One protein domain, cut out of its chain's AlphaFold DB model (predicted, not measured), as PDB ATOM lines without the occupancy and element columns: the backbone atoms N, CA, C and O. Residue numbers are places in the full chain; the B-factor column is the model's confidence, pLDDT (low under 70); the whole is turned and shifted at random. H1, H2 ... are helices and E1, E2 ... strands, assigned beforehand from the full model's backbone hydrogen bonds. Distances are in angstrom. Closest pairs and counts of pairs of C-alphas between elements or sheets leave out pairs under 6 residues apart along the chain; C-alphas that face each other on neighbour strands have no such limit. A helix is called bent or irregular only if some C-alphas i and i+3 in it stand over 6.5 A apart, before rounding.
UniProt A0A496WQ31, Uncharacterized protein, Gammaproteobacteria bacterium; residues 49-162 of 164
ATOM      1  N   LEU A  49     -18.945  14.540 -89.889       81.06
ATOM      2  CA  LEU A  49     -19.113  14.648 -88.442       81.06
ATOM      3  C   LEU A  49     -20.078  15.776 -88.081       81.06
ATOM      4  O   LEU A  49     -20.969  15.566 -87.261       81.06
ATOM      5  N   GLU A  50     -19.963  16.937 -88.724       83.94
ATOM      6  CA  GLU A  50     -20.878  18.063 -88.509       83.94
ATOM      7  C   GLU A  50     -22.314  17.693 -88.903       83.94
ATOM      8  O   GLU A  50     -23.242  17.879 -88.110       83.94
ATOM      9  N   ILE A  51     -22.496  17.083 -90.083       84.31
ATOM     10  CA  ILE A  51     -23.811  16.597 -90.521       84.31
ATOM     11  C   ILE A  51     -24.359  15.586 -89.512       84.31
ATOM     12  O   ILE A  51     -25.519  15.682 -89.118       84.31
ATOM     13  N   PHE A  52     -23.538  14.623 -89.087       85.69
ATOM     14  CA  PHE A  52     -23.955  13.548 -88.194       85.69
ATOM     15  C   PHE A  52     -24.355  14.065 -86.808       85.69
ATOM     16  O   PHE A  52     -25.387  13.651 -86.281       85.69
ATOM     17  N   HIS A  53     -23.604  15.014 -86.244       86.12
ATOM     18  CA  HIS A  53     -23.943  15.665 -84.978       86.12
ATOM     19  C   HIS A  53     -25.209  16.528 -85.062       86.12
ATOM     20  O   HIS A  53     -25.893  16.695 -84.053       86.12
ATOM     21  N   GLY A  54     -25.549  17.040 -86.248       86.81
ATOM     22  CA  GLY A  54     -26.794  17.770 -86.496       86.81
ATOM     23  C   GLY A  54     -28.051  16.892 -86.563       86.81
ATOM     24  O   GLY A  54     -29.162  17.424 -86.556       86.81
ATOM     25  N   LEU A  55     -27.903  15.565 -86.629       90.44
ATOM     26  CA  LEU A  55     -29.023  14.628 -86.682       90.44
ATOM     27  C   LEU A  55     -29.604  14.331 -85.299       90.44
ATOM     28  O   LEU A  55     -28.896  14.289 -84.295       90.44
ATOM     29  N   SER A  56     -30.883  13.975 -85.261       93.31
ATOM     30  CA  SER A  56     -31.517  13.377 -84.089       93.31
ATOM     31  C   SER A  56     -30.907  12.008 -83.745       93.31
ATOM     32  O   SER A  56     -30.541  11.240 -84.637       93.31
ATOM     33  N   ASN A  57     -30.872  11.637 -82.455       93.12
ATOM     34  CA  ASN A  57     -30.369  10.320 -82.015       93.12
ATOM     35  C   ASN A  57     -30.974   9.142 -82.812       93.12
ATOM     36  O   ASN A  57     -30.227   8.277 -83.252       93.12
ATOM     37  N   PRO A  58     -32.293   9.106 -83.105       90.12
ATOM     38  CA  PRO A  58     -32.870   8.033 -83.915       90.12
ATOM     39  C   PRO A  58     -32.343   7.969 -85.356       90.12
ATOM     40  O   PRO A  58     -32.319   6.891 -85.946       90.12
ATOM     41  N   ALA A  59     -31.984   9.112 -85.948       90.00
ATOM     42  CA  ALA A  59     -31.377   9.176 -87.273       90.00
ATOM     43  C   ALA A  59     -29.911   8.738 -87.234       90.00
ATOM     44  O   ALA A  59     -29.496   7.975 -88.105       90.00
ATOM     45  N   GLN A  60     -29.167   9.134 -86.199       91.50
ATOM     46  CA  GLN A  60     -27.802   8.664 -85.956       91.50
ATOM     47  C   GLN A  60     -27.752   7.137 -85.796       91.50
ATOM     48  O   GLN A  60     -27.019   6.472 -86.529       91.50
ATOM     49  N   ASP A  61     -28.595   6.575 -84.922       90.62
ATOM     50  CA  ASP A  61     -28.705   5.126 -84.687       90.62
ATOM     51  C   ASP A  61     -28.999   4.376 -85.990       90.62
ATOM     52  O   ASP A  61     -28.331   3.405 -86.346       90.62
ATOM     53  N   LEU A  62     -29.982   4.870 -86.749       90.62
ATOM     54  CA  LEU A  62     -30.369   4.273 -88.020       90.62
ATOM     55  C   LEU A  62     -29.238   4.329 -89.055       90.62
ATOM     56  O   LEU A  62     -29.064   3.385 -89.825       90.62
ATOM     57  N   PHE A  63     -28.486   5.427 -89.106       90.12
ATOM     58  CA  PHE A  63     -27.362   5.563 -90.026       90.12
ATOM     59  C   PHE A  63     -26.216   4.614 -89.670       90.12
ATOM     60  O   PHE A  63     -25.657   3.978 -90.562       90.12
ATOM     61  N   ILE A  64     -25.908   4.459 -88.378       89.12
ATOM     62  CA  ILE A  64     -24.926   3.478 -87.899       89.12
ATOM     63  C   ILE A  64     -25.356   2.061 -88.294       89.12
ATOM     64  O   ILE A  64     -24.544   1.306 -88.833       89.12
ATOM     65  N   ASP A  65     -26.627   1.708 -88.092       88.81
ATOM     66  CA  ASP A  65     -27.165   0.403 -88.486       88.81
ATOM     67  C   ASP A  65     -27.070   0.173 -90.003       88.81
ATOM     68  O   ASP A  65     -26.680  -0.908 -90.447       88.81
ATOM     69  N   LEU A  66     -27.363   1.190 -90.819       88.12
ATOM     70  CA  LEU A  66     -27.190   1.112 -92.272       88.12
ATOM     71  C   LEU A  66     -25.720   0.918 -92.661       88.12
ATOM     72  O   LEU A  66     -25.431   0.078 -93.509       88.12
ATOM     73  N   LYS A  67     -24.793   1.636 -92.019       85.38
ATOM     74  CA  LYS A  67     -23.351   1.506 -92.274       85.38
ATOM     75  C   LYS A  67     -22.832   0.109 -91.922       85.38
ATOM     76  O   LYS A  67     -22.024  -0.443 -92.660       85.38
ATOM     77  N   ARG A  68     -23.322  -0.495 -90.834       84.50
ATOM     78  CA  ARG A  68     -22.974  -1.873 -90.432       84.50
ATOM     79  C   ARG A  68     -23.426  -2.929 -91.443       84.50
ATOM     80  O   ARG A  68     -22.796  -3.975 -91.546       84.50
ATOM     81  N   HIS A  69     -24.504  -2.658 -92.174       81.19
ATOM     82  CA  HIS A  69     -25.065  -3.548 -93.193       81.19
ATOM     83  C   HIS A  69     -24.820  -3.049 -94.622       81.19
ATOM     84  O   HIS A  69     -25.549  -3.423 -95.545       81.19
ATOM     85  N   LEU A  70     -23.818  -2.187 -94.800       81.31
ATOM     86  CA  LEU A  70     -23.425  -1.670 -96.098       81.31
ATOM     87  C   LEU A  70     -22.752  -2.771 -96.916       81.31
ATOM     88  O   LEU A  70     -21.805  -3.412 -96.462       81.31
ATOM     89  N   ASN A  71     -23.211  -2.955 -98.147       77.31
ATOM     90  CA  ASN A  71     -22.456  -3.688 -99.144       77.31
ATOM     91  C   ASN A  71     -21.454  -2.728 -99.806       77.31
ATOM     92  O   ASN A  71     -21.836  -1.862-100.592       77.31
ATOM     93  N   TYR A  72     -20.170  -2.897 -99.488       73.56
ATOM     94  CA  TYR A  72     -19.081  -2.038 -99.967       73.56
ATOM     95  C   TYR A  72     -18.868  -2.072-101.486       73.56
ATOM     96  O   TYR A  72     -18.274  -1.150-102.028       73.56
ATOM     97  N   GLN A  73     -19.373  -3.089-102.192       70.44
ATOM     98  CA  GLN A  73     -19.232  -3.171-103.649       70.44
ATOM     99  C   GLN A  73     -20.157  -2.199-104.394       70.44
ATOM    100  O   GLN A  73     -19.862  -1.826-105.525       70.44
ATOM    101  N   ASN A  74     -21.291  -1.814-103.793       70.00
ATOM    102  CA  ASN A  74     -22.341  -1.026-104.458       70.00
ATOM    103  C   ASN A  74     -22.947   0.092-103.593       70.00
ATOM    104  O   ASN A  74     -23.867   0.781-104.031       70.00
ATOM    105  N   ASN A  75     -22.454   0.285-102.371       77.19
ATOM    106  CA  ASN A  75     -22.938   1.280-101.415       77.19
ATOM    107  C   ASN A  75     -24.420   1.176-101.052       77.19
ATOM    108  O   ASN A  75     -25.034   2.154-100.614       77.19
ATOM    109  N   PHE A  76     -25.004  -0.017-101.180       82.56
ATOM    110  CA  PHE A  76     -26.373  -0.272-100.757       82.56
ATOM    111  C   PHE A  76     -26.429  -0.866 -99.355       82.56
ATOM    112  O   PHE A  76     -25.690  -1.780 -99.002       82.56
ATOM    113  N   ALA A  77     -27.384  -0.379 -98.575       84.25
ATOM    114  CA  ALA A  77     -27.745  -0.905 -97.275       84.25
ATOM    115  C   ALA A  77     -29.262  -1.096 -97.220       84.25
ATOM    116  O   ALA A  77     -30.041  -0.303 -97.752       84.25
ATOM    117  N   SER A  78     -29.710  -2.165 -96.573       81.75
ATOM    118  CA  SER A  78     -31.136  -2.407 -96.352       81.75
ATOM    119  C   SER A  78     -31.419  -2.379 -94.865       81.75
ATOM    120  O   SER A  78     -30.736  -3.039 -94.091       81.75
ATOM    121  N   THR A  79     -32.458  -1.651 -94.454       74.00
ATOM    122  CA  THR A  79     -32.891  -1.704 -93.054       74.00
ATOM    123  C   THR A  79     -33.523  -3.070 -92.791       74.00
ATOM    124  O   THR A  79     -34.535  -3.375 -93.446       74.00
ATOM    125  N   PRO A  80     -33.013  -3.887 -91.855       63.03
ATOM    126  CA  PRO A  80     -33.705  -5.106 -91.474       63.03
ATOM    127  C   PRO A  80     -35.090  -4.739 -90.931       63.03
ATOM    128  O   PRO A  80     -35.242  -3.866 -90.074       63.03
ATOM    129  N   ARG A  81     -36.140  -5.380 -91.454       63.38
ATOM    130  CA  ARG A  81     -37.472  -5.274 -90.852       63.38
ATOM    131  C   ARG A  81     -37.421  -6.003 -89.514       63.38
ATOM    132  O   ARG A  81     -37.430  -7.232 -89.498       63.38
ATOM    133  N   LYS A  82     -37.400  -5.263 -88.404       68.75
ATOM    134  CA  LYS A  82     -37.685  -5.846 -87.091       68.75
ATOM    135  C   LYS A  82     -39.125  -6.372 -87.122       68.75
ATOM    136  O   LYS A  82     -40.076  -5.613 -87.305       68.75
ATOM    137  N   LYS A  83     -39.288  -7.695 -87.045       72.62
ATOM    138  CA  LYS A  83     -40.608  -8.307 -86.847       72.62
ATOM    139  C   LYS A  83     -41.107  -7.878 -85.462       72.62
ATOM    140  O   LYS A  83     -40.329  -7.894 -84.517       72.62
ATOM    141  N   GLY A  84     -42.371  -7.469 -85.362       75.44
ATOM    142  CA  GLY A  84     -42.978  -7.049 -84.091       75.44
ATOM    143  C   GLY A  84     -42.769  -5.582 -83.694       75.44
ATOM    144  O   GLY A  84     -43.086  -5.229 -82.566       75.44
ATOM    145  N   SER A  85     -42.269  -4.713 -84.583       78.81
ATOM    146  CA  SER A  85     -42.123  -3.284 -84.263       78.81
ATOM    147  C   SER A  85     -43.457  -2.605 -83.981       78.81
ATOM    148  O   SER A  85     -44.386  -2.689 -84.795       78.81
ATOM    149  N   THR A  86     -43.513  -1.844 -82.890       87.12
ATOM    150  CA  THR A  86     -44.704  -1.065 -82.525       87.12
ATOM    151  C   THR A  86     -44.971   0.054 -83.539       87.12
ATOM    152  O   THR A  86     -44.067   0.510 -84.246       87.12
ATOM    153  N   ALA A  87     -46.213   0.548 -83.613       86.19
ATOM    154  CA  ALA A  87     -46.559   1.678 -84.483       86.19
ATOM    155  C   ALA A  87     -45.695   2.920 -84.184       86.19
ATOM    156  O   ALA A  87     -45.237   3.607 -85.100       86.19
ATOM    157  N   TYR A  88     -45.402   3.161 -82.903       86.12
ATOM    158  CA  TYR A  88     -44.535   4.248 -82.456       86.12
ATOM    159  C   TYR A  88     -43.103   4.120 -82.999       86.12
ATOM    160  O   TYR A  88     -42.558   5.074 -83.559       86.12
ATOM    161  N   GLU A  89     -42.506   2.929 -82.919       86.31
ATOM    162  CA  GLU A  89     -41.172   2.664 -83.473       86.31
ATOM    163  C   GLU A  89     -41.135   2.845 -84.990       86.31
ATOM    164  O   GLU A  89     -40.199   3.438 -85.528       86.31
ATOM    165  N   GLN A  90     -42.175   2.396 -85.697       84.94
ATOM    166  CA  GLN A  90     -42.265   2.569 -87.145       84.94
ATOM    167  C   GLN A  90     -42.312   4.052 -87.541       84.94
ATOM    168  O   GLN A  90     -41.650   4.452 -88.505       84.94
ATOM    169  N   ILE A  91     -43.038   4.881 -86.781       87.69
ATOM    170  CA  ILE A  91     -43.077   6.338 -86.970       87.69
ATOM    171  C   ILE A  91     -41.702   6.950 -86.688       87.69
ATOM    172  O   ILE A  91     -41.220   7.743 -87.499       87.69
ATOM    173  N   LYS A  92     -41.043   6.557 -85.591       89.12
ATOM    174  CA  LYS A  92     -39.697   7.024 -85.223       89.12
ATOM    175  C   LYS A  92     -38.683   6.727 -86.334       89.12
ATOM    176  O   LYS A  92     -38.004   7.636 -86.804       89.12
ATOM    177  N   VAL A  93     -38.667   5.495 -86.846       87.56
ATOM    178  CA  VAL A  93     -37.799   5.079 -87.963       87.56
ATOM    179  C   VAL A  93     -38.186   5.780 -89.272       87.56
ATOM    180  O   VAL A  93     -37.333   6.088 -90.101       87.56
ATOM    181  N   SER A  94     -39.471   6.053 -89.508       88.19
ATOM    182  CA  SER A  94     -39.919   6.831 -90.673       88.19
ATOM    183  C   SER A  94     -39.415   8.280 -90.627       88.19
ATOM    184  O   SER A  94     -38.917   8.784 -91.635       88.19
ATOM    185  N   LYS A  95     -39.481   8.933 -89.459       90.44
ATOM    186  CA  LYS A  95     -38.942  10.285 -89.242       90.44
ATOM    187  C   LYS A  95     -37.422  10.313 -89.423       90.44
ATOM    188  O   LYS A  95     -36.947  11.094 -90.242       90.44
ATOM    189  N   ALA A  96     -36.707   9.393 -88.775       90.69
ATOM    190  CA  ALA A  96     -35.259   9.224 -88.912       90.69
ATOM    191  C   ALA A  96     -34.829   9.057 -90.380       90.69
ATOM    192  O   ALA A  96     -33.930   9.737 -90.860       90.69
ATOM    193  N   ARG A  97     -35.539   8.221 -91.150       90.56
ATOM    194  CA  ARG A  97     -35.277   8.055 -92.591       90.56
ATOM    195  C   ARG A  97     -35.430   9.351 -93.377       90.56
ATOM    196  O   ARG A  97     -34.590   9.650 -94.219       90.56
ATOM    197  N   LYS A  98     -36.507  10.107 -93.142       90.00
ATOM    198  CA  LYS A  98     -36.732  11.389 -93.830       90.00
ATOM    199  C   LYS A  98     -35.625  12.392 -93.511       90.00
ATOM    200  O   LYS A  98     -35.237  13.150 -94.392       90.00
ATOM    201  N   GLU A  99     -35.138  12.385 -92.278       91.19
ATOM    202  CA  GLU A  99     -34.041  13.238 -91.830       91.19
ATOM    203  C   GLU A  99     -32.727  12.895 -92.536       91.19
ATOM    204  O   GLU A  99     -32.132  13.773 -93.151       91.19
ATOM    205  N   LEU A 100     -32.348  11.613 -92.581       90.19
ATOM    206  CA  LEU A 100     -31.150  11.157 -93.299       90.19
ATOM    207  C   LEU A 100     -31.194  11.474 -94.802       90.19
ATOM    208  O   LEU A 100     -30.173  11.825 -95.390       90.19
ATOM    209  N   VAL A 101     -32.374  11.378 -95.427       88.25
ATOM    210  CA  VAL A 101     -32.568  11.769 -96.835       88.25
ATOM    211  C   VAL A 101     -32.405  13.278 -97.018       88.25
ATOM    212  O   VAL A 101     -31.791  13.713 -97.988       88.25
ATOM    213  N   ARG A 102     -32.935  14.095 -96.099       86.62
ATOM    214  CA  ARG A 102     -32.762  15.558 -96.148       86.62
ATOM    215  C   ARG A 102     -31.304  15.956 -95.961       86.62
ATOM    216  O   ARG A 102     -30.829  16.797 -96.707       86.62
ATOM    217  N   ALA A 103     -30.602  15.312 -95.034       85.75
ATOM    218  CA  ALA A 103     -29.178  15.521 -94.792       85.75
ATOM    219  C   ALA A 103     -28.280  15.041 -95.951       85.75
ATOM    220  O   ALA A 103     -27.068  15.217 -95.899       85.75
ATOM    221  N   GLY A 104     -28.846  14.411 -96.988       86.44
ATOM    222  CA  GLY A 104     -28.084  13.914 -98.132       86.44
ATOM    223  C   GLY A 104     -27.182  12.729 -97.793       86.44
ATOM    224  O   GLY A 104     -26.252  12.446 -98.542       86.44
ATOM    225  N   LEU A 105     -27.438  12.034 -96.682       87.81
ATOM    226  CA  LEU A 105     -26.649  10.881 -96.247       87.81
ATOM    227  C   LEU A 105     -27.093   9.591 -96.928       87.81
ATOM    228  O   LEU A 105     -26.269   8.719 -97.192       87.81
ATOM    229  N   ILE A 106     -28.390   9.461 -97.207       89.19
ATOM    230  CA  ILE A 106     -28.953   8.281 -97.864       89.19
ATOM    231  C   ILE A 106     -29.951   8.681 -98.943       89.19
ATOM    232  O   ILE A 106     -30.626   9.702 -98.835       89.19
ATOM    233  N   GLN A 107     -30.121   7.817 -99.938       87.06
ATOM    234  CA  GLN A 107     -31.144   7.964-100.963       87.06
ATOM    235  C   GLN A 107     -31.848   6.628-101.189       87.06
ATOM    236  O   GLN A 107     -31.230   5.566-101.210       87.06
ATOM    237  N   ARG A 108     -33.176   6.655-101.326       83.94
ATOM    238  CA  ARG A 108     -33.950   5.427-101.537       83.94
ATOM    239  C   ARG A 108     -33.704   4.892-102.944       83.94
ATOM    240  O   ARG A 108     -33.948   5.605-103.913       83.94
ATOM    241  N   VAL A 109     -33.338   3.617-103.048       78.56
ATOM    242  CA  VAL A 109     -33.217   2.942-104.344       78.56
ATOM    243  C   VAL A 109     -34.603   2.477-104.781       78.56
ATOM    244  O   VAL A 109     -35.280   1.717-104.082       78.56
ATOM    245  N   THR A 110     -35.074   2.966-105.925       69.81
ATOM    246  CA  THR A 110     -36.343   2.523-106.513       69.81
ATOM    247  C   THR A 110     -36.101   1.395-107.508       69.81
ATOM    248  O   THR A 110     -35.244   1.518-108.375       69.81
ATOM    249  N   GLN A 111     -36.922   0.342-107.450       58.53
ATOM    250  CA  GLN A 111     -36.833  -0.851-108.314       58.53
ATOM    251  C   GLN A 111     -36.906  -0.568-109.827       58.53
ATOM    252  O   GLN A 111     -36.567  -1.430-110.626       58.53
ATOM    253  N   LYS A 112     -37.349   0.630-110.234       54.50
ATOM    254  CA  LYS A 112     -37.449   1.043-111.643       54.50
ATOM    255  C   LYS A 112     -36.117   1.489-112.258       54.50
ATOM    256  O   LYS A 112     -36.093   1.831-113.437       54.50
ATOM    257  N   LEU A 113     -35.025   1.518-111.493       54.81
ATOM    258  CA  LEU A 113     -33.701   1.739-112.065       54.81
ATOM    259  C   LEU A 113     -33.293   0.463-112.797       54.81
ATOM    260  O   LEU A 113     -32.960  -0.545-112.177       54.81
ATOM    261  N   LYS A 114     -33.379   0.507-114.130       48.38
ATOM    262  CA  LYS A 114     -32.709  -0.459-114.997       48.38
ATOM    263  C   LYS A 114     -31.213  -0.248-114.783       48.38
ATOM    264  O   LYS A 114     -30.608   0.564-115.463       48.38
ATOM    265  N   LEU A 115     -30.655  -0.926-113.788       53.69
ATOM    266  CA  LEU A 115     -29.214  -1.027-113.618       53.69
ATOM    267  C   LEU A 115     -28.688  -1.730-114.864       53.69
ATOM    268  O   LEU A 115     -28.964  -2.911-115.085       53.69
ATOM    269  N   SER A 116     -28.030  -0.955-115.717       43.66
ATOM    270  CA  SER A 116     -27.541  -1.361-117.033       43.66
ATOM    271  C   SER A 116     -26.492  -2.471-116.954       43.66
ATOM    272  O   SER A 116     -26.241  -3.130-117.957       43.66
ATOM    273  N   SER A 117     -25.901  -2.694-115.775       47.31
ATOM    274  CA  SER A 117     -24.593  -3.344-115.678       47.31
ATOM    275  C   SER A 117     -24.557  -4.695-114.964       47.31
ATOM    276  O   SER A 117     -23.537  -5.363-115.058       47.31
ATOM    277  N   SER A 118     -25.609  -5.175-114.284       44.72
ATOM    278  CA  SER A 118     -25.555  -6.555-113.771       44.72
ATOM    279  C   SER A 118     -26.916  -7.178-113.470       44.72
ATOM    280  O   SER A 118     -27.788  -6.603-112.812       44.72
ATOM    281  N   ASN A 119     -27.072  -8.431-113.896       45.16
ATOM    282  CA  ASN A 119     -28.123  -9.322-113.402       45.16
ATOM    283  C   ASN A 119     -28.049  -9.518-111.870       45.16
ATOM    284  O   ASN A 119     -29.041  -9.914-111.262       45.16
ATOM    285  N   GLU A 120     -26.924  -9.180-111.232       48.75
ATOM    286  CA  GLU A 120     -26.678  -9.344-109.795       48.75
ATOM    287  C   GLU A 120     -27.409  -8.307-108.925       48.75
ATOM    288  O   GLU A 120     -27.862  -8.625-107.823       48.75
ATOM    289  N   LEU A 121     -27.623  -7.079-109.414       51.00
ATOM    290  CA  LEU A 121     -28.272  -6.039-108.604       51.00
ATOM    291  C   LEU A 121     -29.805  -6.152-108.564       51.00
ATOM    292  O   LEU A 121     -30.434  -5.642-107.632       51.00
ATOM    293  N   ARG A 122     -30.434  -6.863-109.516       46.62
ATOM    294  CA  ARG A 122     -31.901  -7.056-109.540       46.62
ATOM    295  C   ARG A 122     -32.423  -7.825-108.321       46.62
ATOM    296  O   ARG A 122     -33.546  -7.575-107.892       46.62
ATOM    297  N   GLY A 123     -31.607  -8.704-107.730       48.62
ATOM    298  CA  GLY A 123     -31.932  -9.415-106.486       48.62
ATOM    299  C   GLY A 123     -31.663  -8.613-105.205       48.62
ATOM    300  O   GLY A 123     -32.178  -8.961-104.136       48.62
ATOM    301  N   LEU A 124     -30.882  -7.530-105.301       53.84
ATOM    302  CA  LEU A 124     -30.414  -6.747-104.155       53.84
ATOM    303  C   LEU A 124     -31.357  -5.593-103.781       53.84
ATOM    304  O   LEU A 124     -31.443  -5.219-102.610       53.84
ATOM    305  N   VAL A 125     -32.098  -5.046-104.753       61.53
ATOM    306  CA  VAL A 125     -33.029  -3.924-104.533       61.53
ATOM    307  C   VAL A 125     -34.346  -4.426-103.929       61.53
ATOM    308  O   VAL A 125     -35.377  -4.600-104.591       61.53
ATOM    309  N   ARG A 126     -34.313  -4.666-102.618       63.38
ATOM    310  CA  ARG A 126     -35.486  -5.018-101.813       63.38
ATOM    311  C   ARG A 126     -36.269  -3.758-101.422       63.38
ATOM    312  O   ARG A 126     -35.807  -2.619-101.520       63.38
ATOM    313  N   LYS A 127     -37.508  -3.937-100.946       67.81
ATOM    314  CA  LYS A 127     -38.238  -2.836-100.292       67.81
ATOM    315  C   LYS A 127     -37.403  -2.355 -99.094       67.81
ATOM    316  O   LYS A 127     -37.027  -3.171 -98.261       67.81
ATOM    317  N   ASN A 128     -37.182  -1.042 -98.991       75.81
ATOM    318  CA  ASN A 128     -36.333  -0.382 -97.982       75.81
ATOM    319  C   ASN A 128     -34.815  -0.573 -98.165       75.81
ATOM    320  O   ASN A 128     -34.076  -0.551 -97.181       75.81
ATOM    321  N   THR A 129     -34.360  -0.720 -99.407       82.44
ATOM    322  CA  THR A 129     -32.948  -0.547 -99.757       82.44
ATOM    323  C   THR A 129     -32.635   0.931-100.002       82.44
ATOM    324  O   THR A 129     -33.401   1.658-100.649       82.44
ATOM    325  N   PHE A 130     -31.508   1.370 -99.463       86.12
ATOM    326  CA  PHE A 130     -30.989   2.725 -99.557       86.12
ATOM    327  C   PHE A 130     -29.563   2.671-100.079       86.12
ATOM    328  O   PHE A 130     -28.801   1.788 -99.703       86.12
ATOM    329  N   MET A 131     -29.213   3.628-100.924       85.94
ATOM    330  CA  MET A 131     -27.826   3.937-101.208       85.94
ATOM    331  C   MET A 131     -27.332   4.901-100.140       85.94
ATOM    332  O   MET A 131     -28.051   5.845 -99.802       85.94
ATOM    333  N   ILE A 132     -26.144   4.661 -99.602       86.75
ATOM    334  CA  ILE A 132     -25.458   5.631 -98.752       86.75
ATOM    335  C   ILE A 132     -24.607   6.534 -99.643       86.75
ATOM    336  O   ILE A 132     -24.051   6.062-100.631       86.75
ATOM    337  N   ASN A 133     -24.541   7.827 -99.325       83.88
ATOM    338  CA  ASN A 133     -23.859   8.810-100.155       83.88
ATOM    339  C   ASN A 133     -22.368   8.455-100.332       83.88
ATOM    340  O   ASN A 133     -21.602   8.570 -99.368       83.88
ATOM    341  N   PRO A 134     -21.937   8.075-101.552       77.81
ATOM    342  CA  PRO A 134     -20.556   7.677-101.816       77.81
ATOM    343  C   PRO A 134     -19.571   8.849-101.704       77.81
ATOM    344  O   PRO A 134     -18.377   8.632-101.546       77.81
ATOM    345  N   LEU A 135     -20.055  10.097-101.762       76.44
ATOM    346  CA  LEU A 135     -19.223  11.295-101.607       76.44
ATOM    347  C   LEU A 135     -18.826  11.548-100.147       76.44
ATOM    348  O   LEU A 135     -17.876  12.279 -99.895       76.44
ATOM    349  N   LEU A 136     -19.576  10.982 -99.196       73.56
ATOM    350  CA  LEU A 136     -19.371  11.188 -97.758       73.56
ATOM    351  C   LEU A 136     -18.777   9.956 -97.077       73.56
ATOM    352  O   LEU A 136     -18.147  10.069 -96.029       73.56
ATOM    353  N   ILE A 137     -18.976   8.777 -97.663       66.94
ATOM    354  CA  ILE A 137     -18.368   7.537 -97.200       66.94
ATOM    355  C   ILE A 137     -17.453   7.037 -98.307       66.94
ATOM    356  O   ILE A 137     -17.917   6.458 -99.284       66.94
ATOM    357  N   SER A 138     -16.150   7.256 -98.133       55.50
ATOM    358  CA  SER A 138     -15.125   6.640 -98.970       55.50
ATOM    359  C   SER A 138     -15.172   5.126 -98.772       55.50
ATOM    360  O   SER A 138     -14.615   4.594 -97.814       55.50
ATOM    361  N   THR A 139     -15.875   4.432 -99.652       55.22
ATOM    362  CA  THR A 139     -15.762   2.983 -99.826       55.22
ATOM    363  C   THR A 139     -14.762   2.695-100.934       55.22
ATOM    364  O   THR A 139     -14.596   3.532-101.818       55.22
ATOM    365  N   ASP A 140     -14.094   1.545-100.861       55.44
ATOM    366  CA  ASP A 140     -12.979   1.143-101.724       55.44
ATOM    367  C   ASP A 140     -13.058   1.622-103.190       55.44
ATOM    368  O   ASP A 140     -14.127   1.604-103.812       55.44
ATOM    369  N   PRO A 141     -11.911   1.993-103.784       52.28
ATOM    370  CA  PRO A 141     -11.841   2.725-105.048       52.28
ATOM    371  C   PRO A 141     -12.327   1.946-106.276       52.28
ATOM    372  O   PRO A 141     -12.447   2.546-107.341       52.28
ATOM    373  N   VAL A 142     -12.618   0.645-106.159       56.81
ATOM    374  CA  VAL A 142     -12.859  -0.233-107.315       56.81
ATOM    375  C   VAL A 142     -14.034   0.252-108.176       56.81
ATOM    376  O   VAL A 142     -13.906   0.229-109.392       56.81
ATOM    377  N   ASN A 143     -15.113   0.786-107.580       63.94
ATOM    378  CA  ASN A 143     -16.313   1.238-108.314       63.94
ATOM    379  C   ASN A 143     -16.844   2.618-107.866       63.94
ATOM    380  O   ASN A 143     -18.029   2.925-108.027       63.94
ATOM    381  N   ILE A 144     -16.006   3.472-107.267       70.81
ATOM    382  CA  ILE A 144     -16.487   4.719-106.644       70.81
ATOM    383  C   ILE A 144     -17.115   5.698-107.650       70.81
ATOM    384  O   ILE A 144     -18.101   6.360-107.328       70.81
ATOM    385  N   LEU A 145     -16.603   5.752-108.884       72.94
ATOM    386  CA  LEU A 145     -17.148   6.608-109.944       72.94
ATOM    387  C   LEU A 145     -18.552   6.163-110.369       72.94
ATOM    388  O   LEU A 145     -19.458   6.991-110.441       72.94
ATOM    389  N   GLU A 146     -18.763   4.858-110.546       71.06
ATOM    390  CA  GLU A 146     -20.081   4.302-110.867       71.06
ATOM    391  C   GLU A 146     -21.087   4.563-109.742       71.06
ATOM    392  O   GLU A 146     -22.231   4.944-109.996       71.06
ATOM    393  N   ALA A 147     -20.657   4.425-108.484       73.12
ATOM    394  CA  ALA A 147     -21.491   4.747-107.334       73.12
ATOM    395  C   ALA A 147     -21.871   6.239-107.309       73.12
ATOM    396  O   ALA A 147     -23.021   6.582-107.037       73.12
ATOM    397  N   ILE A 148     -20.932   7.137-107.612       76.81
ATOM    398  CA  ILE A 148     -21.195   8.580-107.689       76.81
ATOM    399  C   ILE A 148     -22.191   8.899-108.808       76.81
ATOM    400  O   ILE A 148     -23.126   9.671-108.589       76.81
ATOM    401  N   ASP A 149     -22.031   8.314-109.991       75.25
ATOM    402  CA  ASP A 149     -22.934   8.575-111.112       75.25
ATOM    403  C   ASP A 149     -24.331   8.000-110.863       75.25
ATOM    404  O   ASP A 149     -25.334   8.680-111.098       75.25
ATOM    405  N   PHE A 150     -24.417   6.821-110.246       75.81
ATOM    406  CA  PHE A 150     -25.691   6.258-109.812       75.81
ATOM    407  C   PHE A 150     -26.363   7.108-108.721       75.81
ATOM    408  O   PHE A 150     -27.578   7.330-108.746       75.81
ATOM    409  N   TRP A 151     -25.586   7.658-107.784       79.56
ATOM    410  CA  TRP A 151     -26.079   8.604-106.783       79.56
ATOM    411  C   TRP A 151     -26.638   9.883-107.423       79.56
ATOM    412  O   TRP A 151     -27.713  10.359-107.036       79.56
ATOM    413  N   LYS A 152     -25.954  10.436-108.432       78.94
ATOM    414  CA  LYS A 152     -26.452  11.586-109.205       78.94
ATOM    415  C   LYS A 152     -27.753  11.250-109.930       78.94
ATOM    416  O   LYS A 152     -28.682  12.050-109.877       78.94
ATOM    417  N   GLU A 153     -27.869  10.073-110.545       77.62
ATOM    418  CA  GLU A 153     -29.112   9.646-111.207       77.62
ATOM    419  C   GLU A 153     -30.274   9.531-110.204       77.62
ATOM    420  O   GLU A 153     -31.376  10.042-110.434       77.62
ATOM    421  N   LEU A 154     -30.019   8.911-109.048       74.88
ATOM    422  CA  LEU A 154     -30.988   8.759-107.962       74.88
ATOM    423  C   LEU A 154     -31.481  10.103-107.411       74.88
ATOM    424  O   LEU A 154     -32.676  10.277-107.152       74.88
ATOM    425  N   THR A 155     -30.561  11.044-107.202       74.31
ATOM    426  CA  THR A 155     -30.870  12.371-106.655       74.31
ATOM    427  C   THR A 155     -31.478  13.303-107.703       74.31
ATOM    428  O   THR A 155     -32.391  14.058-107.369       74.31
ATOM    429  N   GLY A 156     -31.060  13.210-108.969       70.06
ATOM    430  CA  GLY A 156     -31.645  13.928-110.105       70.06
ATOM    431  C   GLY A 156     -33.117  13.572-110.317       70.06
ATOM    432  O   GLY A 156     -33.979  14.445-110.250       70.06
ATOM    433  N   ARG A 157     -33.450  12.276-110.401       60.41
ATOM    434  CA  ARG A 157     -34.853  11.822-110.521       60.41
ATOM    435  C   ARG A 157     -35.716  12.190-109.310       60.41
ATOM    436  O   ARG A 157     -36.918  12.431-109.440       60.41
ATOM    437  N   ALA A 158     -35.126  12.238-108.115       56.44
ATOM    438  CA  ALA A 158     -35.823  12.699-106.916       56.44
ATOM    439  C   ALA A 158     -36.153  14.203-106.953       56.44
ATOM    440  O   ALA A 158     -37.086  14.624-106.269       56.44
ATOM    441  N   LYS A 159     -35.413  15.004-107.730       58.28
ATOM    442  CA  LYS A 159     -35.733  16.413-107.996       58.28
ATOM    443  C   LYS A 159     -36.791  16.548-109.093       58.28
ATOM    444  O   LYS A 159     -37.720  17.327-108.915       58.28
ATOM    445  N   ASP A 160     -36.711  15.749-110.156       55.69
ATOM    446  CA  ASP A 160     -37.680  15.801-111.264       55.69
ATOM    447  C   ASP A 160     -39.079  15.334-110.844       55.69
ATOM    448  O   ASP A 160     -40.070  15.962-111.191       55.69
ATOM    449  N   SER A 161     -39.177  14.310-109.989       53.47
ATOM    450  CA  SER A 161     -40.456  13.868-109.396       53.47
ATOM    451  C   SER A 161     -41.085  14.862-108.405       53.47
ATOM    452  O   SER A 161     -42.175  14.607-107.897       53.47
ATOM    453  N   ARG A 162     -40.398  15.969-108.094       50.56
ATOM    454  CA  ARG A 162     -40.909  17.075-107.266       50.56
ATOM    455  C   ARG A 162     -41.284  18.310-108.088       50.56
ATOM    456  O   ARG A 162     -41.716  19.290-107.485       50.56
TER     457      ARG A 162
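Overview. This is residues 49 to 162 of the 164 residues of an uncharacterized protein of Gammaproteobacteria bacterium (UniProt A0A496WQ31). A small sheet of three short strands, E1, E3 and E2, sits in the middle between helices: H2 covers one face, and the long helix H4 crosses the other. H3 packs on H2 about at right angles and reaches the sheet with its last turns, short H1 is at the rim near H2, and residues 83 to 88, before and into H3, stick out. The printed part has 114 residues, with four named helices and three named strands in the order H1, H2, E1, H3, E2, E3, H4; the sheet order is E1, E3, E2, antiparallel throughout, and the class is mostly helix. The whole is compact, with a radius of gyration of the C-alphas of 14.1 A and spans of 39 by 32 by 31 A.

Arrangement. Start at the inner strand E3, residues 129 to 132. Beside it is edge strand E1, residues 76 to 78, antiparallel at 136 degrees; look for N 77 and O 130, 2.8 A apart and within hydrogen-bond range. Edge strand E2, residues 106 to 108, is antiparallel to E3 at 149 degrees and forms a hairpin with it; N 107 and O 131 are within hydrogen-bond range at 2.9 A. H2, residues 57 to 68, is on the sheet at a height over the sheet of 11.3 A, over E1 and E3; it runs across the strands, at 72 degrees to E1 on the local plane, and the closest C-alphas of H2 and E1 are those of Leu 66 and Ala 77, 5.4 A. H4, residues 141 to 160, is on the opposite face at a height over the sheet of 9.8 A, over E3 and E2, and runs only just across the strands, at 61 degrees to E2 on the local plane; its closest C-alpha to E2 is Leu 154, 7.0 A from that of Gln 107. H3, residues 87 to 102, only grazes the sheet with residues 97 to 101. H2 touches H3 with residues 58 to 63 alone, about perpendicular at 76 degrees, closest at the C-alphas of Ala 59 and Ala 96, 4.2 A. H1, residues 49 to 53, is close to H2 but not clearly touching, with the C-alphas of Phe 52 and Gln 60 6.6 A apart; H3 and H4 are apart. E1, H3 and E2 form a split strand-helix-strand unit, two strands running the same way with E3 between them, and its crossover is right-handed. In H1, H2 and H3 every O i to N i+4 pair is within hydrogen-bond range; in H4, 14 of 16 are.

Along the chain. Find C-alpha 49, where H1 begins, at (-19.113, 14.648, -88.442). H2 is 16.6 A long, H3 22.8 A and E3 9.8 A. H4 runs 29.6 A from C-alpha 141 at (-11.841, 2.725, -105.048) to C-alpha 160 at (-37.680, 15.801, -111.264); it is irregular, with C-alphas 142 and 145 8.5 A apart.

Size, cuts and confidence. The two C-alphas farthest apart are those of Ala 87 and Val 142, 40.8 A. The printed part has no cut, and E2 to E3, residues 109 to 128, is the long link. Mean pLDDT of the printed part is 74.9; confidence is under 70 at residues 80 to 82, 110 to 127, 137 to 143 and 157 to 162.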